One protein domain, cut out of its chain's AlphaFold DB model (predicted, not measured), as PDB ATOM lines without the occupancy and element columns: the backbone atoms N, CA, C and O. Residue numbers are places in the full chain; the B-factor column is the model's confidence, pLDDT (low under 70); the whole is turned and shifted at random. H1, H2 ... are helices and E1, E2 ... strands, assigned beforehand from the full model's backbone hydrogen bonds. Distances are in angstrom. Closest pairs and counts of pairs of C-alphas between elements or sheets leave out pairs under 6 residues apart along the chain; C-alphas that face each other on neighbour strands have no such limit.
ATOM      1  N   LEU A  23      26.865  57.141 -21.683       86.50
ATOM      2  CA  LEU A  23      26.882  56.003 -20.784       86.50
ATOM      3  C   LEU A  23      27.036  54.722 -21.595       86.50
ATOM      4  O   LEU A  23      26.179  54.380 -22.408       86.50
ATOM      5  N   VAL A  24      28.064  53.946 -21.268       90.56
ATOM      6  CA  VAL A  24      28.248  52.593 -21.795       90.56
ATOM      7  C   VAL A  24      28.069  51.589 -20.664       90.56
ATOM      8  O   VAL A  24      28.792  51.625 -19.666       90.56
ATOM      9  N   VAL A  25      27.108  50.679 -20.820       91.19
ATOM     10  CA  VAL A  25      26.858  49.580 -19.879       91.19
ATOM     11  C   VAL A  25      27.281  48.265 -20.532       91.19
ATOM     12  O   VAL A  25      26.659  47.801 -21.481       91.19
ATOM     13  N   LEU A  26      28.348  47.668 -20.012       93.00
ATOM     14  CA  LEU A  26      28.876  46.370 -20.423       93.00
ATOM     15  C   LEU A  26      28.285  45.269 -19.547       93.00
ATOM     16  O   LEU A  26      28.420  45.307 -18.322       93.00
ATOM     17  N   LEU A  27      27.648  44.287 -20.185       93.75
ATOM     18  CA  LEU A  27      26.946  43.191 -19.525       93.75
ATOM     19  C   LEU A  27      27.542  41.846 -19.926       93.75
ATOM     20  O   LEU A  27      27.686  41.551 -21.110       93.75
ATOM     21  N   GLN A  28      27.830  41.010 -18.934       93.44
ATOM     22  CA  GLN A  28      28.147  39.602 -19.135       93.44
ATOM     23  C   GLN A  28      26.892  38.768 -18.870       93.44
ATOM     24  O   GLN A  28      26.448  38.627 -17.728       93.44
ATOM     25  N   LEU A  29      26.318  38.224 -19.940       93.19
ATOM     26  CA  LEU A  29      25.141  37.361 -19.875       93.19
ATOM     27  C   LEU A  29      25.498  35.954 -19.353       93.19
ATOM     28  O   LEU A  29      26.657  35.534 -19.453       93.19
ATOM     29  N   PRO A  30      24.526  35.215 -18.785       93.06
ATOM     30  CA  PRO A  30      24.733  33.827 -18.388       93.06
ATOM     31  C   PRO A  30      25.039  32.928 -19.596       93.06
ATOM     32  O   PRO A  30      24.621  33.199 -20.717       93.06
ATOM     33  N   VAL A  31      25.736  31.813 -19.345       91.75
ATOM     34  CA  VAL A  31      26.082  30.802 -20.371       91.75
ATOM     35  C   VAL A  31      24.835  30.100 -20.934       91.75
ATOM     36  O   VAL A  31      24.847  29.601 -22.056       91.75
ATOM     37  N   ASP A  32      23.757  30.063 -20.154       95.06
ATOM     38  CA  ASP A  32      22.459  29.529 -20.557       95.06
ATOM     39  C   ASP A  32      21.836  30.409 -21.654       95.06
ATOM     40  O   ASP A  32      21.446  31.554 -21.404       95.06
ATOM     41  N   HIS A  33      21.760  29.865 -22.872       92.19
ATOM     42  CA  HIS A  33      21.319  30.595 -24.057       92.19
ATOM     43  C   HIS A  33      19.862  31.060 -23.960       92.19
ATOM     44  O   HIS A  33      19.565  32.200 -24.314       92.19
ATOM     45  N   ASP A  34      18.969  30.231 -23.418       93.31
ATOM     46  CA  ASP A  34      17.549  30.571 -23.309       93.31
ATOM     47  C   ASP A  34      17.341  31.712 -22.308       93.31
ATOM     48  O   ASP A  34      16.542  32.623 -22.547       93.31
ATOM     49  N   LYS A  35      18.103  31.711 -21.205       92.38
ATOM     50  CA  LYS A  35      18.114  32.832 -20.254       92.38
ATOM     51  C   LYS A  35      18.717  34.090 -20.867       92.38
ATOM     52  O   LYS A  35      18.175  35.171 -20.662       92.38
ATOM     53  N   ALA A  36      19.809  33.966 -21.621       92.75
ATOM     54  CA  ALA A  36      20.448  35.102 -22.277       92.75
ATOM     55  C   ALA A  36      19.502  35.797 -23.272       92.75
ATOM     56  O   ALA A  36      19.392  37.019 -23.242       92.75
ATOM     57  N   VAL A  37      18.757  35.035 -24.085       93.88
ATOM     58  CA  VAL A  37      17.758  35.574 -25.033       93.88
ATOM     59  C   VAL A  37      16.608  36.283 -24.307       93.88
ATOM     60  O   VAL A  37      16.154  37.350 -24.730       93.88
ATOM     61  N   GLN A  38      16.141  35.727 -23.187       94.81
ATOM     62  CA  GLN A  38      15.109  36.369 -22.367       94.81
ATOM     63  C   GLN A  38      15.614  37.671 -21.736       94.81
ATOM     64  O   GLN A  38      14.911  38.679 -21.780       94.81
ATOM     65  N   ILE A  39      16.842  37.678 -21.207       94.19
ATOM     66  CA  ILE A  39      17.476  38.890 -20.675       94.19
ATOM     67  C   ILE A  39      17.604  39.947 -21.774       94.19
ATOM     68  O   ILE A  39      17.222  41.089 -21.548       94.19
ATOM     69  N   ASP A  40      18.058  39.579 -22.970       92.62
ATOM     70  CA  ASP A  40      18.185  40.510 -24.097       92.62
ATOM     71  C   ASP A  40      16.833  41.133 -24.493       92.62
ATOM     72  O   ASP A  40      16.717  42.337 -24.731       92.62
ATOM     73  N   THR A  41      15.760  40.340 -24.445       92.62
ATOM     74  CA  THR A  41      14.390  40.835 -24.657       92.62
ATOM     75  C   THR A  41      13.995  41.881 -23.603       92.62
ATOM     76  O   THR A  41      13.420  42.921 -23.935       92.62
ATOM     77  N   ILE A  42      14.348  41.649 -22.335       92.88
ATOM     78  CA  ILE A  42      14.090  42.588 -21.233       92.88
ATOM     79  C   ILE A  42      14.943  43.857 -21.379       92.88
ATOM     80  O   ILE A  42      14.446  44.961 -21.156       92.88
ATOM     81  N   LEU A  43      16.207  43.736 -21.790       91.88
ATOM     82  CA  LEU A  43      17.092  44.879 -22.033       91.88
ATOM     83  C   LEU A  43      16.549  45.779 -23.148       91.88
ATOM     84  O   LEU A  43      16.506  46.997 -22.980       91.88
ATOM     85  N   ASN A  44      16.041  45.200 -24.239       88.88
ATOM     86  CA  ASN A  44      15.391  45.954 -25.315       88.88
ATOM     87  C   ASN A  44      14.132  46.697 -24.832       88.88
ATOM     88  O   ASN A  44      13.884  47.843 -25.226       88.88
ATOM     89  N   LYS A  45      13.356  46.078 -23.934       87.94
ATOM     90  CA  LYS A  45      12.196  46.708 -23.281       87.94
ATOM     91  C   LYS A  45      12.619  47.901 -22.414       87.94
ATOM     92  O   LYS A  45      12.008  48.967 -22.507       87.94
ATOM     93  N   LEU A  46      13.684  47.755 -21.622       87.50
ATOM     94  CA  LEU A  46      14.256  48.842 -20.816       87.50
ATOM     95  C   LEU A  46      14.804  49.980 -21.686       87.50
ATOM     96  O   LEU A  46      14.546  51.146 -21.399       87.50
ATOM     97  N   LEU A  47      15.506  49.660 -22.772       86.31
ATOM     98  CA  LEU A  47      16.067  50.649 -23.691       86.31
ATOM     99  C   LEU A  47      14.968  51.456 -24.391       86.31
ATOM    100  O   LEU A  47      15.025  52.683 -24.427       86.31
ATOM    101  N   SER A  48      13.914  50.782 -24.855       83.31
ATOM    102  CA  SER A  48      12.734  51.441 -25.433       83.31
ATOM    103  C   SER A  48      12.065  52.381 -24.421       83.31
ATOM    104  O   SER A  48      11.683  53.502 -24.752       83.31
ATOM    105  N   SER A  49      11.987  51.961 -23.157       81.81
ATOM    106  CA  SER A  49      11.487  52.785 -22.055       81.81
ATOM    107  C   SER A  49      12.367  54.005 -21.754       81.81
ATOM    108  O   SER A  49      11.849  55.037 -21.322       81.81
ATOM    109  N   LEU A  50      13.684  53.914 -21.946       80.44
ATOM    110  CA  LEU A  50      14.582  55.051 -21.756       80.44
ATOM    111  C   LEU A  50      14.405  56.110 -22.849       80.44
ATOM    112  O   LEU A  50      14.444  57.298 -22.535       80.44
ATOM    113  N   LEU A  51      14.154  55.684 -24.090       78.12
ATOM    114  CA  LEU A  51      14.002  56.559 -25.257       78.12
ATOM    115  C   LEU A  51      12.687  57.349 -25.287       78.12
ATOM    116  O   LEU A  51      12.632  58.426 -25.875       78.12
ATOM    117  N   HIS A  52      11.623  56.830 -24.675       72.81
ATOM    118  CA  HIS A  52      10.328  57.511 -24.608       72.81
ATOM    119  C   HIS A  52      10.180  58.248 -23.271       72.81
ATOM    120  O   HIS A  52      10.581  57.718 -22.242       72.81
ATOM    121  N   GLU A  53       9.597  59.455 -23.244       62.00
ATOM    122  CA  GLU A  53       9.405  60.275 -22.020       62.00
ATOM    123  C   GLU A  53       8.473  59.640 -20.964       62.00
ATOM    124  O   GLU A  53       8.239  60.209 -19.900       62.00
ATOM    125  N   GLU A  54       7.955  58.442 -21.225       60.53
ATOM    126  CA  GLU A  54       7.129  57.695 -20.289       60.53
ATOM    127  C   GLU A  54       7.949  57.155 -19.097       60.53
ATOM    128  O   GLU A  54       9.182  57.016 -19.139       60.53
ATOM    129  N   SER A  55       7.238  56.871 -17.998       64.94
ATOM    130  CA  SER A  55       7.784  56.203 -16.812       64.94
ATOM    131  C   SER A  55       8.471  54.890 -17.188       64.94
ATOM    132  O   SER A  55       8.082  54.254 -18.169       64.94
ATOM    133  N   ILE A  56       9.440  54.447 -16.380       67.38
ATOM    134  CA  ILE A  56      10.108  53.162 -16.615       67.38
ATOM    135  C   ILE A  56       9.062  52.062 -16.748       67.38
ATOM    136  O   ILE A  56       8.211  51.910 -15.868       67.38
ATOM    137  N   CYS A  57       9.111  51.326 -17.863       69.88
ATOM    138  CA  CYS A  57       8.170  50.242 -18.104       69.88
ATOM    139  C   CYS A  57       8.262  49.260 -16.927       69.88
ATOM    140  O   CYS A  57       9.362  48.766 -16.648       69.88
ATOM    141  N   PRO A  58       7.158  48.995 -16.207       75.50
ATOM    142  CA  PRO A  58       7.203  48.109 -15.061       75.50
ATOM    143  C   PRO A  58       7.629  46.720 -15.534       75.50
ATOM    144  O   PRO A  58       7.023  46.132 -16.437       75.50
ATOM    145  N   LEU A  59       8.701  46.218 -14.933       84.06
ATOM    146  CA  LEU A  59       9.103  44.833 -15.095       84.06
ATOM    147  C   LEU A  59       8.203  43.958 -14.223       84.06
ATOM    148  O   LEU A  59       7.807  44.339 -13.122       84.06
ATOM    149  N   THR A  60       7.855  42.783 -14.733       87.25
ATOM    150  CA  THR A  60       7.227  41.739 -13.922       87.25
ATOM    151  C   THR A  60       8.244  41.164 -12.936       87.25
ATOM    152  O   THR A  60       9.452  41.249 -13.154       87.25
ATOM    153  N   GLN A  61       7.773  40.538 -11.858       88.19
ATOM    154  CA  GLN A  61       8.654  39.912 -10.868       88.19
ATOM    155  C   GLN A  61       9.561  38.833 -11.491       88.19
ATOM    156  O   GLN A  61      10.723  38.705 -11.108       88.19
ATOM    157  N   ASP A  62       9.055  38.114 -12.496       90.19
ATOM    158  CA  ASP A  62       9.829  37.122 -13.243       90.19
ATOM    159  C   ASP A  62      10.938  37.791 -14.071       90.19
ATOM    160  O   ASP A  62      12.092  37.368 -14.005       90.19
ATOM    161  N   GLU A  63      10.630  38.884 -14.780       90.25
ATOM    162  CA  GLU A  63      11.626  39.675 -15.522       90.25
ATOM    163  C   GLU A  63      12.706  40.252 -14.591       90.25
ATOM    164  O   GLU A  63      13.891  40.227 -14.924       90.25
ATOM    165  N   GLU A  64      12.327  40.730 -13.403       88.50
ATOM    166  CA  GLU A  64      13.284  41.206 -12.399       88.50
ATOM    167  C   GLU A  64      14.217  40.086 -11.931       88.50
ATOM    168  O   GLU A  64      15.431  40.280 -11.886       88.50
ATOM    169  N   SER A  65      13.672  38.896 -11.658       90.75
ATOM    170  CA  SER A  65      14.466  37.732 -11.251       90.75
ATOM    171  C   SER A  65      15.437  37.265 -12.344       90.75
ATOM    172  O   SER A  65      16.547  36.811 -12.054       90.75
ATOM    173  N   LEU A  66      15.065  37.416 -13.620       92.38
ATOM    174  CA  LEU A  66      15.930  37.087 -14.753       92.38
ATOM    175  C   LEU A  66      17.121  38.045 -14.855       92.38
ATOM    176  O   LEU A  66      18.236  37.593 -15.104       92.38
ATOM    177  N   LEU A  67      16.928  39.341 -14.592       92.06
ATOM    178  CA  LEU A  67      18.023  40.320 -14.594       92.06
ATOM    179  C   LEU A  67      19.056  40.072 -13.485       92.06
ATOM    180  O   LEU A  67      20.220  40.435 -13.652       92.06
ATOM    181  N   GLU A  68      18.679  39.424 -12.379       90.12
ATOM    182  CA  GLU A  68      19.630  39.042 -11.321       90.12
ATOM    183  C   GLU A  68      20.627  37.955 -11.760       90.12
ATOM    184  O   GLU A  68      21.646  37.757 -11.103       90.12
ATOM    185  N   HIS A  69      20.378  37.281 -12.890       92.44
ATOM    186  CA  HIS A  69      21.287  36.283 -13.459       92.44
ATOM    187  C   HIS A  69      22.395  36.884 -14.341       92.44
ATOM    188  O   HIS A  69      23.221  36.137 -14.873       92.44
ATOM    189  N   ILE A  70      22.425  38.208 -14.523       92.94
ATOM    190  CA  ILE A  70      23.535  38.888 -15.197       92.94
ATOM    191  C   ILE A  70      24.801  38.689 -14.355       92.94
ATOM    192  O   ILE A  70      24.851  39.053 -13.183       92.94
ATOM    193  N   VAL A  71      25.829  38.100 -14.966       92.12
ATOM    194  CA  VAL A  71      27.054  37.663 -14.279       92.12
ATOM    195  C   VAL A  71      27.897  38.859 -13.850       92.12
ATOM    196  O   VAL A  71      28.454  38.888 -12.753       92.12
ATOM    197  N   HIS A  72      27.995  39.853 -14.728       92.44
ATOM    198  CA  HIS A  72      28.773  41.052 -14.484       92.44
ATOM    199  C   HIS A  72      28.152  42.251 -15.189       92.44
ATOM    200  O   HIS A  72      27.722  42.149 -16.337       92.44
ATOM    201  N   THR A  73      28.174  43.394 -14.510       92.56
ATOM    202  CA  THR A  73      27.767  44.689 -15.052       92.56
ATOM    203  C   THR A  73      28.886  45.677 -14.790       92.56
ATOM    204  O   THR A  73      29.290  45.869 -13.637       92.56
ATOM    205  N   LYS A  74      29.360  46.338 -15.842       93.62
ATOM    206  CA  LYS A  74      30.311  47.437 -15.734       93.62
ATOM    207  C   LYS A  74      29.761  48.666 -16.426       93.62
ATOM    208  O   LYS A  74      29.359  48.614 -17.582       93.62
ATOM    209  N   VAL A  75      29.773  49.778 -15.708       91.81
ATOM    210  CA  VAL A  75      29.260  51.052 -16.193       91.81
ATOM    211  C   VAL A  75      30.422  52.014 -16.418       91.81
ATOM    212  O   VAL A  75      31.253  52.201 -15.528       91.81
ATOM    213  N   TYR A  76      30.468  52.613 -17.606       91.25
ATOM    214  CA  TYR A  76      31.407  53.664 -17.980       91.25
ATOM    215  C   TYR A  76      30.624  54.937 -18.274       91.25
ATOM    216  O   TYR A  76      29.907  55.021 -19.270       91.25
ATOM    217  N   THR A  77      30.751  55.925 -17.396       88.56
ATOM    218  CA  THR A  77      30.177  57.250 -17.607       88.56
ATOM    219  C   THR A  77      30.953  58.313 -16.844       88.56
ATOM    220  O   THR A  77      31.710  58.032 -15.908       88.56
ATOM    221  N   TYR A  78      30.747  59.560 -17.249       83.75
ATOM    222  CA  TYR A  78      31.200  60.727 -16.512       83.75
ATOM    223  C   TYR A  78      30.238  61.094 -15.357       83.75
ATOM    224  O   TYR A  78      30.606  61.894 -14.496       83.75
ATOM    225  N   VAL A  79      29.024  60.523 -15.311       85.06
ATOM    226  CA  VAL A  79      28.030  60.796 -14.258       85.06
ATOM    227  C   VAL A  79      28.487  60.195 -12.927       85.06
ATOM    228  O   VAL A  79      28.706  58.987 -12.795       85.06
ATOM    229  N   SER A  80      28.645  61.045 -11.912       80.06
ATOM    230  CA  SER A  80      29.169  60.642 -10.608       80.06
ATOM    231  C   SER A  80      28.251  59.633  -9.904       80.06
ATOM    232  O   SER A  80      27.031  59.749  -9.904       80.06
ATOM    233  N   GLY A  81      28.848  58.601  -9.299       79.31
ATOM    234  CA  GLY A  81      28.129  57.549  -8.567       79.31
ATOM    235  C   GLY A  81      27.589  56.404  -9.433       79.31
ATOM    236  O   GLY A  81      27.575  55.263  -8.974       79.31
ATOM    237  N   LEU A  82      27.254  56.658 -10.702       86.38
ATOM    238  CA  LEU A  82      26.704  55.647 -11.617       86.38
ATOM    239  C   LEU A  82      27.716  54.532 -11.954       86.38
ATOM    240  O   LEU A  82      27.346  53.376 -12.135       86.38
ATOM    241  N   ASN A  83      29.013  54.850 -11.914       84.50
ATOM    242  CA  ASN A  83      30.118  53.904 -12.138       84.50
ATOM    243  C   ASN A  83      30.199  52.760 -11.102       84.50
ATOM    244  O   ASN A  83      30.918  51.781 -11.322       84.50
ATOM    245  N   HIS A  84      29.503  52.889  -9.967       84.81
ATOM    246  CA  HIS A  84      29.447  51.876  -8.907       84.81
ATOM    247  C   HIS A  84      28.165  51.037  -8.932       84.81
ATOM    248  O   HIS A  84      28.031  50.107  -8.137       84.81
ATOM    249  N   VAL A  85      27.225  51.351  -9.825       87.19
ATOM    250  CA  VAL A  85      25.957  50.631  -9.928       87.19
ATOM    251  C   VAL A  85      26.188  49.298 -10.639       87.19
ATOM    252  O   VAL A  85      26.730  49.249 -11.740       87.19
ATOM    253  N   THR A  86      25.779  48.203  -9.998       86.00
ATOM    254  CA  THR A  86      25.990  46.830 -10.493       86.00
ATOM    255  C   THR A  86      24.735  46.197 -11.092       86.00
ATOM    256  O   THR A  86      24.828  45.178 -11.776       86.00
ATOM    257  N   LYS A  87      23.558  46.790 -10.871       89.69
ATOM    258  CA  LYS A  87      22.282  46.318 -11.420       89.69
ATOM    259  C   LYS A  87      21.815  47.232 -12.547       89.69
ATOM    260  O   LYS A  87      21.665  48.434 -12.356       89.69
ATOM    261  N   VAL A  88      21.512  46.655 -13.709       89.69
ATOM    262  CA  VAL A  88      21.085  47.409 -14.906       89.69
ATOM    263  C   VAL A  88      19.820  48.225 -14.660       89.69
ATOM    264  O   VAL A  88      19.727  49.373 -15.078       89.69
ATOM    265  N   ARG A  89      18.857  47.665 -13.924       87.19
ATOM    266  CA  ARG A  89      17.623  48.371 -13.571       87.19
ATOM    267  C   ARG A  89      17.893  49.661 -12.796       87.19
ATOM    268  O   ARG A  89      17.230  50.665 -13.052       87.19
ATOM    269  N   ASP A  90      18.845  49.616 -11.870       88.69
ATOM    270  CA  ASP A  90      19.194  50.749 -11.016       88.69
ATOM    271  C   ASP A  90      19.870  51.845 -11.845       88.69
ATOM    272  O   ASP A  90      19.613  53.023 -11.625       88.69
ATOM    273  N   VAL A  91      20.654  51.465 -12.865       89.44
ATOM    274  CA  VAL A  91      21.195  52.403 -13.863       89.44
ATOM    275  C   VAL A  91      20.049  53.118 -14.582       89.44
ATOM    276  O   VAL A  91      20.018  54.347 -14.618       89.44
ATOM    277  N   CYS A  92      19.070  52.372 -15.103       88.00
ATOM    278  CA  CYS A  92      17.922  52.957 -15.801       88.00
ATOM    279  C   CYS A  92      17.087  53.879 -14.891       88.00
ATOM    280  O   CYS A  92      16.707  54.970 -15.318       88.00
ATOM    281  N   HIS A  93      16.828  53.463 -13.643       85.69
ATOM    282  CA  HIS A  93      16.130  54.282 -12.641       85.69
ATOM    283  C   HIS A  93      16.879  55.567 -12.346       85.69
ATOM    284  O   HIS A  93      16.294  56.643 -12.437       85.69
ATOM    285  N   TYR A  94      18.178  55.464 -12.078       86.75
ATOM    286  CA  TYR A  94      18.998  56.622 -11.775       86.75
ATOM    287  C   TYR A  94      18.936  57.663 -12.896       86.75
ATOM    288  O   TYR A  94      18.710  58.839 -12.611       86.75
ATOM    289  N   ILE A  95      19.088  57.238 -14.159       85.88
ATOM    290  CA  ILE A  95      19.024  58.144 -15.315       85.88
ATOM    291  C   ILE A  95      17.669  58.837 -15.366       85.88
ATOM    292  O   ILE A  95      17.628  60.055 -15.446       85.88
ATOM    293  N   LYS A  96      16.559  58.096 -15.286       82.12
ATOM    294  CA  LYS A  96      15.213  58.678 -15.408       82.12
ATOM    295  C   LYS A  96      14.861  59.618 -14.259       82.12
ATOM    296  O   LYS A  96      14.308  60.684 -14.506       82.12
ATOM    297  N   GLU A  97      15.189  59.246 -13.025       82.31
ATOM    298  CA  GLU A  97      14.902  60.067 -11.844       82.31
ATOM    299  C   GLU A  97      15.756  61.338 -11.798       82.31
ATOM    300  O   GLU A  97      15.312  62.364 -11.284       82.31
ATOM    301  N   ASN A  98      16.972  61.287 -12.350       80.12
ATOM    302  CA  ASN A  98      17.941  62.374 -12.247       80.12
ATOM    303  C   ASN A  98      18.245  63.054 -13.583       80.12
ATOM    304  O   ASN A  98      19.138  63.894 -13.612       80.12
ATOM    305  N   ILE A  99      17.511  62.768 -14.664       79.69
ATOM    306  CA  ILE A  99      17.826  63.290 -16.006       79.69
ATOM    307  C   ILE A  99      17.925  64.821 -16.039       79.69
ATOM    308  O   ILE A  99      18.782  65.366 -16.718       79.69
ATOM    309  N   ASN A 100      17.114  65.510 -15.227       78.12
ATOM    310  CA  ASN A 100      17.111  66.973 -15.116       78.12
ATOM    311  C   ASN A 100      18.170  67.532 -14.144       78.12
ATOM    312  O   ASN A 100      18.377  68.740 -14.093       78.12
ATOM    313  N   ASN A 101      18.786  66.672 -13.328       77.44
ATOM    314  CA  ASN A 101      19.753  67.039 -12.288       77.44
ATOM    315  C   ASN A 101      21.188  66.622 -12.640       77.44
ATOM    316  O   ASN A 101      22.140  67.099 -12.017       77.44
ATOM    317  N   ILE A 102      21.356  65.710 -13.598       76.75
ATOM    318  CA  ILE A 102      22.663  65.315 -14.107       76.75
ATOM    319  C   ILE A 102      23.228  66.502 -14.883       76.75
ATOM    320  O   ILE A 102      22.574  67.069 -15.748       76.75
ATOM    321  N   SER A 103      24.450  66.905 -14.540       76.00
ATOM    322  CA  SER A 103      25.141  67.938 -15.305       76.00
ATOM    323  C   SER A 103      25.422  67.410 -16.704       76.00
ATOM    324  O   SER A 103      26.077  66.373 -16.850       76.00
ATOM    325  N   ASP A 104      24.943  68.117 -17.720       76.81
ATOM    326  CA  ASP A 104      25.242  67.747 -19.094       76.81
ATOM    327  C   ASP A 104      26.746  67.863 -19.369       76.81
ATOM    328  O   ASP A 104      27.437  68.742 -18.839       76.81
TER     329      ASP A 104
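AT A GLANCE: This is residues 23 to 104 of the 368 residues of the protein "Hypothetical protein" of Rotaria sp. Silwood1 (UniProt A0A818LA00). A two-stranded antiparallel ribbon, E1 with E2, makes one wall, and helices H1 and H3 run lengthwise over one of its faces, offset along their length, with short H2 crossing H1. The printed part has 82 residues, with three named helices and two named strands in the order E1, H1, H2, E2, H3, a mixed class. It is compact, with a radius of gyration of the C-alphas of 12.9 A, yet elongated, spanning 39 by 25 by 17 A.

HOW THE PARTS SIT: Look first at E1, residues 23 to 28, and E2, residues 72 to 77, antiparallel at 168 degrees; N 26 and O 74, 2.8 A apart, are within hydrogen-bond range. The closest C-alphas of E2 and H3, residues 88 to 98, are those of Thr 73 and Val 88, 7.2 A apart. H1, residues 33 to 51, only just touches H3, with residues 46 to 50 alone and 3 pairs of C-alphas within 8 A, the closest Leu 50 and Cys 92, 7.1 A; they run the same way at a shallow tilt of 5 degrees. With residues 35 to 42 alone, H1 touches H2, residues 61 to 67, about perpendicular at 77 degrees, the closest C-alphas being Ile 39 and Leu 67, 6.3 A. In H1, H2 and H3 every O i to N i+4 pair is within hydrogen-bond range.

IN THESE COORDINATES: Find C-alpha 23 at (26.882, 56.003, -20.784), where E1 begins; E1 is 16.5 A long and E2 16.6 A. H1 runs 27.0 A, H2 10.1 A, and H3 15.5 A to C-alpha 98 at (17.941, 62.374, -12.247).

THE WHOLE: The C-alphas farthest apart, Asp 34 and Ser 103, are 39.0 A apart. The printed part has no cut and no long link; pLDDT is under 70 at residues 53 to 57.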